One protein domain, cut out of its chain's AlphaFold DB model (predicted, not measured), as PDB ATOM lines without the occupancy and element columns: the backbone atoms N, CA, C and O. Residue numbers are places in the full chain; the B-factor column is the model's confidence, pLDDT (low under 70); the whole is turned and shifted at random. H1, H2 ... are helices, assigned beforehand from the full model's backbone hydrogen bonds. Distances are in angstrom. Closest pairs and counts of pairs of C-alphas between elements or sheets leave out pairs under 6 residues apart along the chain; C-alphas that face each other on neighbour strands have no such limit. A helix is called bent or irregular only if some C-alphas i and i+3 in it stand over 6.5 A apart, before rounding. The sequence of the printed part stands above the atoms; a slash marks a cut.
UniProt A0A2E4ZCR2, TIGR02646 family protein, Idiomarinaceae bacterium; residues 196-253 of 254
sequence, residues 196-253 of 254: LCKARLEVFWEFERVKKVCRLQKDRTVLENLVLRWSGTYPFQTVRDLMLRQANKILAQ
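Overview. This is residues 196 to 253 of the 254 residues of the protein "TIGR02646 family protein" of Idiomarinaceae bacterium (UniProt A0A2E4ZCR2). Three helices stand together in a small up-and-down bundle, with their centres at the corners of a triangle. The long first helix, H1, runs nearly the full length of the domain, the short H2 folds back beside part of it, and H3 turns again to run the same way as H1, packing on both. The printed part has 58 residues with three named helices, in the order H1, H2, H3, and no named strand; its class is all helix. It is compact, with a radius of gyration of the C-alphas of 11.0 A, and elongated in outline, spanning 33 by 19 by 16 A.

Arrangement. Begin with H1, residues 196 to 217, and go along it to the tight link of 3 residues that leads to H2, residues 221 to 230. These two helices form a helical hairpin: they run opposite ways at a shallow tilt of 25 degrees. H1 touches H2 with residues 207 to 214 alone, and the closest C-alphas, those of Cys 214 and Val 222, are 5.8 A apart. After H2 a short link of 6 residues leads to H3, residues 237 to 253. H2 and H3 form the second helical hairpin, opposite ways at a shallow tilt of 27 degrees. They touch, and their closest C-alphas are those of Val 227 and Leu 244, 6.2 A apart. H3 also touches H1, and here the two run the same way at a shallow tilt of 18 degrees. Look at Arg 200 and Val 239 for their closest C-alphas, 6.7 A apart. In H1, H2 and H3 every backbone O i to N i+4 pair is within hydrogen-bond range.

Along the chain. Find C-alpha 196 at (365.908, 466.003, 349.959); from there H1 runs 32.1 A to C-alpha 217 at (384.748, 490.567, 358.490). H2 starts at C-alpha 221 and covers 14.0 A to C-alpha 230. H3 starts at C-alpha 237 and runs 24.3 A to C-alpha 253 at (381.937, 492.997, 342.915). No helix is bent.

Size, cuts and confidence. The two C-alphas farthest apart are those of Leu 196 and Lys 218, 33.0 A apart, while the first and last printed C-alphas, of Leu 196 and Gln 253, are 32.2 A apart. Read from 196 to 253 and you find that the printed part has no cut and no long link. In the B-factor column the mean pLDDT of the printed part is 92.8, and no printed residue is under 70 in this predicted model.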
ATOM      1  N   LEU A 196     365.012 465.389 350.939       96.94
ATOM      2  CA  LEU A 196     365.908 466.003 349.959       96.94
ATOM      3  C   LEU A 196     365.832 467.529 350.027       96.94
ATOM      4  O   LEU A 196     366.872 468.181 350.018       96.94
ATOM      5  N   CYS A 197     364.634 468.095 350.192       97.69
ATOM      6  CA  CYS A 197     364.453 469.533 350.404       97.69
ATOM      7  C   CYS A 197     365.239 470.040 351.622       97.69
ATOM      8  O   CYS A 197     366.010 470.995 351.509       97.69
ATOM      9  N   LYS A 198     365.135 469.353 352.769       97.38
ATOM     10  CA  LYS A 198     365.904 469.690 353.980       97.38
ATOM     11  C   LYS A 198     367.411 469.625 353.743       97.38
ATOM     12  O   LYS A 198     368.116 470.564 354.099       97.38
ATOM     13  N   ALA A 199     367.894 468.569 353.091       96.69
ATOM     14  CA  ALA A 199     369.318 468.419 352.802       96.69
ATOM     15  C   ALA A 199     369.853 469.529 351.871       96.69
ATOM     16  O   ALA A 199     370.945 470.053 352.084       96.69
ATOM     17  N   ARG A 200     369.067 469.965 350.879       97.69
ATOM     18  CA  ARG A 200     369.429 471.111 350.027       97.69
ATOM     19  C   ARG A 200     369.442 472.432 350.798       97.69
ATOM     20  O   ARG A 200     370.330 473.255 350.568       97.69
ATOM     21  N   LEU A 201     368.504 472.637 351.727       98.12
ATOM     22  CA  LEU A 201     368.499 473.818 352.596       98.12
ATOM     23  C   LEU A 201     369.728 473.873 353.506       98.12
ATOM     24  O   LEU A 201     370.269 474.954 353.717       98.12
ATOM     25  N   GLU A 202     370.224 472.735 353.995       98.00
ATOM     26  CA  GLU A 202     371.469 472.694 354.772       98.00
ATOM     27  C   GLU A 202     372.663 473.222 353.967       98.00
ATOM     28  O   GLU A 202     373.428 474.047 354.482       98.00
ATOM     29  N   VAL A 203     372.778 472.824 352.693       96.81
ATOM     30  CA  VAL A 203     373.793 473.347 351.760       96.81
ATOM     31  C   VAL A 203     373.610 474.851 351.551       96.81
ATOM     32  O   VAL A 203     374.563 475.619 351.688       96.81
ATOM     33  N   PHE A 204     372.386 475.300 351.268       97.50
ATOM     34  CA  PHE A 204     372.085 476.721 351.090       97.50
ATOM     35  C   PHE A 204     372.444 477.554 352.333       97.50
ATOM     36  O   PHE A 204     373.091 478.598 352.228       97.50
ATOM     37  N   TRP A 205     372.081 477.090 353.529       97.88
ATOM     38  CA  TRP A 205     372.376 477.797 354.772       97.88
ATOM     39  C   TRP A 205     373.861 477.786 355.123       97.88
ATOM     40  O   TRP A 205     374.338 478.743 355.733       97.88
ATOM     41  N   GLU A 206     374.612 476.751 354.743       97.19
ATOM     42  CA  GLU A 206     376.074 476.771 354.838       97.19
ATOM     43  C   GLU A 206     376.654 477.921 354.008       97.19
ATOM     44  O   GLU A 206     377.412 478.735 354.545       97.19
ATOM     45  N   PHE A 207     376.227 478.052 352.750       97.19
ATOM     46  CA  PHE A 207     376.631 479.162 351.888       97.19
ATOM     47  C   PHE A 207     376.258 480.527 352.489       97.19
ATOM     48  O   PHE A 207     377.109 481.413 352.590       97.19
ATOM     49  N   GLU A 208     375.018 480.705 352.952       97.38
ATOM     50  CA  GLU A 208     374.566 481.978 353.534       97.38
ATOM     51  C   GLU A 208     375.338 482.356 354.809       97.38
ATOM     52  O   GLU A 208     375.651 483.534 355.013       97.38
ATOM     53  N   ARG A 209     375.705 481.374 355.649       97.50
ATOM     54  CA  ARG A 209     376.562 481.605 356.825       97.50
ATOM     55  C   ARG A 209     377.936 482.122 356.411       97.50
ATOM     56  O   ARG A 209     378.364 483.154 356.927       97.50
ATOM     57  N   VAL A 210     378.595 481.461 355.461       96.75
ATOM     58  CA  VAL A 210     379.911 481.883 354.952       96.75
ATOM     59  C   VAL A 210     379.828 483.272 354.316       96.75
ATOM     60  O   VAL A 210     380.634 484.145 354.633       96.75
ATOM     61  N   LYS A 211     378.804 483.529 353.493       95.81
ATOM     62  CA  LYS A 211     378.559 484.844 352.881       95.81
ATOM     63  C   LYS A 211     378.403 485.942 353.936       95.81
ATOM     64  O   LYS A 211     378.950 487.036 353.788       95.81
ATOM     65  N   LYS A 212     377.672 485.663 355.022       96.06
ATOM     66  CA  LYS A 212     377.502 486.602 356.139       96.06
ATOM     67  C   LYS A 212     378.835 486.899 356.829       96.06
ATOM     68  O   LYS A 212     379.096 488.068 357.104       96.06
ATOM     69  N   VAL A 213     379.658 485.879 357.082       95.81
ATOM     70  CA  VAL A 213     380.995 486.039 357.686       95.81
ATOM     71  C   VAL A 213     381.893 486.892 356.792       95.81
ATOM     72  O   VAL A 213     382.407 487.902 357.267       95.81
ATOM     73  N   CYS A 214     381.977 486.571 355.496       94.75
ATOM     74  CA  CYS A 214     382.733 487.342 354.504       94.75
ATOM     75  C   CYS A 214     382.365 488.836 354.541       94.75
ATOM     76  O   CYS A 214     383.234 489.698 354.658       94.75
ATOM     77  N   ARG A 215     381.062 489.157 354.552       93.38
ATOM     78  CA  ARG A 215     380.581 490.545 354.625       93.38
ATOM     79  C   ARG A 215     380.932 491.241 355.943       93.38
ATOM     80  O   ARG A 215     381.312 492.406 355.925       93.38
ATOM     81  N   LEU A 216     380.741 490.568 357.081       95.25
ATOM     82  CA  LEU A 216     380.960 491.166 358.404       95.25
ATOM     83  C   LEU A 216     382.443 491.409 358.691       95.25
ATOM     84  O   LEU A 216     382.789 492.441 359.256       95.25
ATOM     85  N   GLN A 217     383.302 490.475 358.289       94.31
ATOM     86  CA  GLN A 217     384.748 490.567 358.490       94.31
ATOM     87  C   GLN A 217     385.448 491.357 357.379       94.31
ATOM     88  O   GLN A 217     386.608 491.722 357.540       94.31
ATOM     89  N   LYS A 218     384.749 491.636 356.267       91.56
ATOM     90  CA  LYS A 218     385.324 492.182 355.025       91.56
ATOM     91  C   LYS A 218     386.490 491.333 354.503       91.56
ATOM     92  O   LYS A 218     387.397 491.846 353.856       91.56
ATOM     93  N   ASP A 219     386.441 490.035 354.783       93.19
ATOM     94  CA  ASP A 219     387.456 489.070 354.391       93.19
ATOM     95  C   ASP A 219     386.904 488.173 353.283       93.19
ATOM     96  O   ASP A 219     385.974 487.382 353.473       93.19
ATOM     97  N   ARG A 220     387.471 488.335 352.091       94.38
ATOM     98  CA  ARG A 220     387.072 487.611 350.881       94.38
ATOM     99  C   ARG A 220     387.591 486.182 350.882       94.38
ATOM    100  O   ARG A 220     386.936 485.315 350.304       94.38
ATOM    101  N   THR A 221     388.692 485.923 351.590       95.19
ATOM    102  CA  THR A 221     389.350 484.611 351.621       95.19
ATOM    103  C   THR A 221     388.419 483.536 352.177       95.19
ATOM    104  O   THR A 221     388.429 482.396 351.723       95.19
ATOM    105  N   VAL A 222     387.519 483.908 353.093       94.88
ATOM    106  CA  VAL A 222     386.484 483.021 353.642       94.88
ATOM    107  C   VAL A 222     385.559 482.480 352.545       94.88
ATOM    108  O   VAL A 222     385.221 481.294 352.545       94.88
ATOM    109  N   LEU A 223     385.158 483.329 351.595       94.56
ATOM    110  CA  LEU A 223     384.299 482.930 350.481       94.56
ATOM    111  C   LEU A 223     385.095 482.218 349.376       94.56
ATOM    112  O   LEU A 223     384.595 481.255 348.803       94.56
ATOM    113  N   GLU A 224     386.339 482.622 349.122       94.50
ATOM    114  CA  GLU A 224     387.245 481.935 348.187       94.50
ATOM    115  C   GLU A 224     387.542 480.496 348.634       94.50
ATOM    116  O   GLU A 224     387.438 479.565 347.839       94.50
ATOM    117  N   ASN A 225     387.803 480.285 349.926       94.31
ATOM    118  CA  ASN A 225     388.002 478.957 350.507       94.31
ATOM    119  C   ASN A 225     386.755 478.075 350.373       94.31
ATOM    120  O   ASN A 225     386.868 476.868 350.153       94.31
ATOM    121  N   LEU A 226     385.555 478.660 350.475       94.12
ATOM    122  CA  LEU A 226     384.319 477.932 350.195       94.12
ATOM    123  C   LEU A 226     384.259 477.494 348.733       94.12
ATOM    124  O   LEU A 226     383.948 476.334 348.476       94.12
ATOM    125  N   VAL A 227     384.563 478.405 347.803       92.19
ATOM    126  CA  VAL A 227     384.569 478.112 346.366       92.19
ATOM    127  C   VAL A 227     385.543 476.982 346.048       92.19
ATOM    128  O   VAL A 227     385.148 476.020 345.398       92.19
ATOM    129  N   LEU A 228     386.769 477.043 346.573       90.56
ATOM    130  CA  LEU A 228     387.778 475.992 346.405       90.56
ATOM    131  C   LEU A 228     387.327 474.653 346.996       90.56
ATOM    132  O   LEU A 228     387.495 473.602 346.382       90.56
ATOM    133  N   ARG A 229     386.718 474.676 348.185       90.50
ATOM    134  CA  ARG A 229     386.213 473.456 348.821       90.50
ATOM    135  C   ARG A 229     385.052 472.847 348.042       90.50
ATOM    136  O   ARG A 229     384.921 471.638 348.045       90.50
ATOM    137  N   TRP A 230     384.195 473.649 347.416       91.06
ATOM    138  CA  TRP A 230     383.005 473.165 346.707       91.06
ATOM    139  C   TRP A 230     383.215 472.966 345.202       91.06
ATOM    140  O   TRP A 230     382.304 472.487 344.538       91.06
ATOM    141  N   SER A 231     384.385 473.318 344.656       81.81
ATOM    142  CA  SER A 231     384.683 473.133 343.230       81.81
ATOM    143  C   SER A 231     384.941 471.677 342.828       81.81
ATOM    144  O   SER A 231     384.970 471.385 341.637       81.81
ATOM    145  N   GLY A 232     385.167 470.784 343.797       81.88
ATOM    146  CA  GLY A 232     385.160 469.338 343.566       81.88
ATOM    147  C   GLY A 232     383.742 468.769 343.577       81.88
ATOM    148  O   GLY A 232     382.773 469.506 343.749       81.88
ATOM    149  N   THR A 233     383.619 467.449 343.458       81.25
ATOM    150  CA  THR A 233     382.311 466.794 343.531       81.25
ATOM    151  C   THR A 233     381.900 466.509 344.963       81.25
ATOM    152  O   THR A 233     382.573 465.789 345.699       81.25
ATOM    153  N   TYR A 234     380.756 467.072 345.342       88.25
ATOM    154  CA  TYR A 234     380.165 466.946 346.662       88.25
ATOM    155  C   TYR A 234     378.673 466.622 346.570       88.25
ATOM    156  O   TYR A 234     378.026 466.902 345.560       88.25
ATOM    157  N   PRO A 235     378.081 466.081 347.649       92.06
ATOM    158  CA  PRO A 235     376.653 465.826 347.682       92.06
ATOM    159  C   PRO A 235     375.831 467.085 347.393       92.06
ATOM    160  O   PRO A 235     376.149 468.160 347.919       92.06
ATOM    161  N   PHE A 236     374.761 466.915 346.613       93.31
ATOM    162  CA  PHE A 236     373.885 467.988 346.124       93.31
ATOM    163  C   PHE A 236     374.621 469.023 345.259       93.31
ATOM    164  O   PHE A 236     374.453 470.234 345.440       93.31
ATOM    165  N   GLN A 237     375.462 468.545 344.336       89.25
ATOM    166  CA  GLN A 237     376.298 469.379 343.478       89.25
ATOM    167  C   GLN A 237     375.497 470.412 342.673       89.25
ATOM    168  O   GLN A 237     375.907 471.566 342.636       89.25
ATOM    169  N   THR A 238     374.316 470.071 342.144       89.12
ATOM    170  CA  THR A 238     373.430 471.018 341.440       89.12
ATOM    171  C   THR A 238     373.155 472.261 342.298       89.12
ATOM    172  O   THR A 238     373.237 473.402 341.834       89.12
ATOM    173  N   VAL A 239     372.877 472.067 343.593       92.44
ATOM    174  CA  VAL A 239     372.643 473.172 344.535       92.44
ATOM    175  C   VAL A 239     373.933 473.921 344.848       92.44
ATOM    176  O   VAL A 239     373.927 475.153 344.917       92.44
ATOM    177  N   ARG A 240     375.046 473.205 345.023       92.31
ATOM    178  CA  ARG A 240     376.353 473.831 345.262       92.31
ATOM    179  C   ARG A 240     376.761 474.711 344.095       92.31
ATOM    180  O   ARG A 240     377.168 475.842 344.337       92.31
ATOM    181  N   ASP A 241     376.561 474.276 342.859       88.56
ATOM    182  CA  ASP A 241     376.923 475.063 341.685       88.56
ATOM    183  C   ASP A 241     376.079 476.337 341.556       88.56
ATOM    184  O   ASP A 241     376.603 477.409 341.230       88.56
ATOM    185  N   LEU A 242     374.779 476.263 341.881       89.88
ATOM    186  CA  LEU A 242     373.920 477.448 341.990       89.88
ATOM    187  C   LEU A 242     374.509 478.467 342.978       89.88
ATOM    188  O   LEU A 242     374.562 479.665 342.679       89.88
ATOM    189  N   MET A 243     374.995 477.999 344.130       92.81
ATOM    190  CA  MET A 243     375.620 478.854 345.142       92.81
ATOM    191  C   MET A 243     376.996 479.367 344.712       92.81
ATOM    192  O   MET A 243     377.291 480.544 344.911       92.81
ATOM    193  N   LEU A 244     377.824 478.536 344.075       90.81
ATOM    194  CA  LEU A 244     379.143 478.916 343.564       90.81
ATOM    195  C   LEU A 244     379.049 480.060 342.554       90.81
ATOM    196  O   LEU A 244     379.833 481.005 342.604       90.81
ATOM    197  N   ARG A 245     378.038 480.056 341.683       86.94
ATOM    198  CA  ARG A 245     377.782 481.192 340.784       86.94
ATOM    199  C   ARG A 245     377.476 482.476 341.524       86.94
ATOM    200  O   ARG A 245     377.970 483.539 341.152       86.94
ATOM    201  N   GLN A 246     376.649 482.384 342.559       91.06
ATOM    202  CA  GLN A 246     376.352 483.530 343.398       91.06
ATOM    203  C   GLN A 246     377.620 484.012 344.121       91.06
ATOM    204  O   GLN A 246     377.865 485.217 344.155       91.06
ATOM    205  N   ALA A 247     378.450 483.092 344.622       91.88
ATOM    206  CA  ALA A 247     379.739 483.392 345.241       91.88
ATOM    207  C   ALA A 247     380.653 484.165 344.284       91.88
ATOM    208  O   ALA A 247     381.138 485.235 344.635       91.88
ATOM    209  N   ASN A 248     380.818 483.682 343.051       90.00
ATOM    210  CA  ASN A 248     381.659 484.327 342.044       90.00
ATOM    211  C   ASN A 248     381.162 485.719 341.659       90.00
ATOM    212  O   ASN A 248     381.968 486.626 341.490       90.00
ATOM    213  N   LYS A 249     379.841 485.922 341.553       90.69
ATOM    214  CA  LYS A 249     379.272 487.258 341.307       90.69
ATOM    215  C   LYS A 249     379.609 488.227 342.441       90.69
ATOM    216  O   LYS A 249     379.984 489.359 342.169       90.69
ATOM    217  N   ILE A 250     379.525 487.775 343.693       89.75
ATOM    218  CA  ILE A 250     379.902 488.576 344.870       89.75
ATOM    219  C   ILE A 250     381.406 488.870 344.851       89.75
ATOM    220  O   ILE A 250     381.815 490.015 345.010       89.75
ATOM    221  N   LEU A 251     382.233 487.851 344.603       89.31
ATOM    222  CA  LEU A 251     383.683 487.992 344.491       89.31
ATOM    223  C   LEU A 251     384.117 488.831 343.286       89.31
ATOM    224  O   LEU A 251     385.239 489.298 343.288       89.31
ATOM    225  N   ALA A 252     383.290 489.048 342.267       88.75
ATOM    226  CA  ALA A 252     383.617 489.972 341.179       88.75
ATOM    227  C   ALA A 252     383.276 491.439 341.513       88.75
ATOM    228  O   ALA A 252     383.733 492.341 340.817       88.75
ATOM    229  N   GLN A 253     382.447 491.672 342.535       83.69
ATOM    230  CA  GLN A 253     381.937 492.997 342.915       83.69
ATOM    231  C   GLN A 253     382.652 493.615 344.122       83.69
ATOM    232  O   GLN A 253     382.576 494.827 344.315       83.69
TER     233      GLN A 253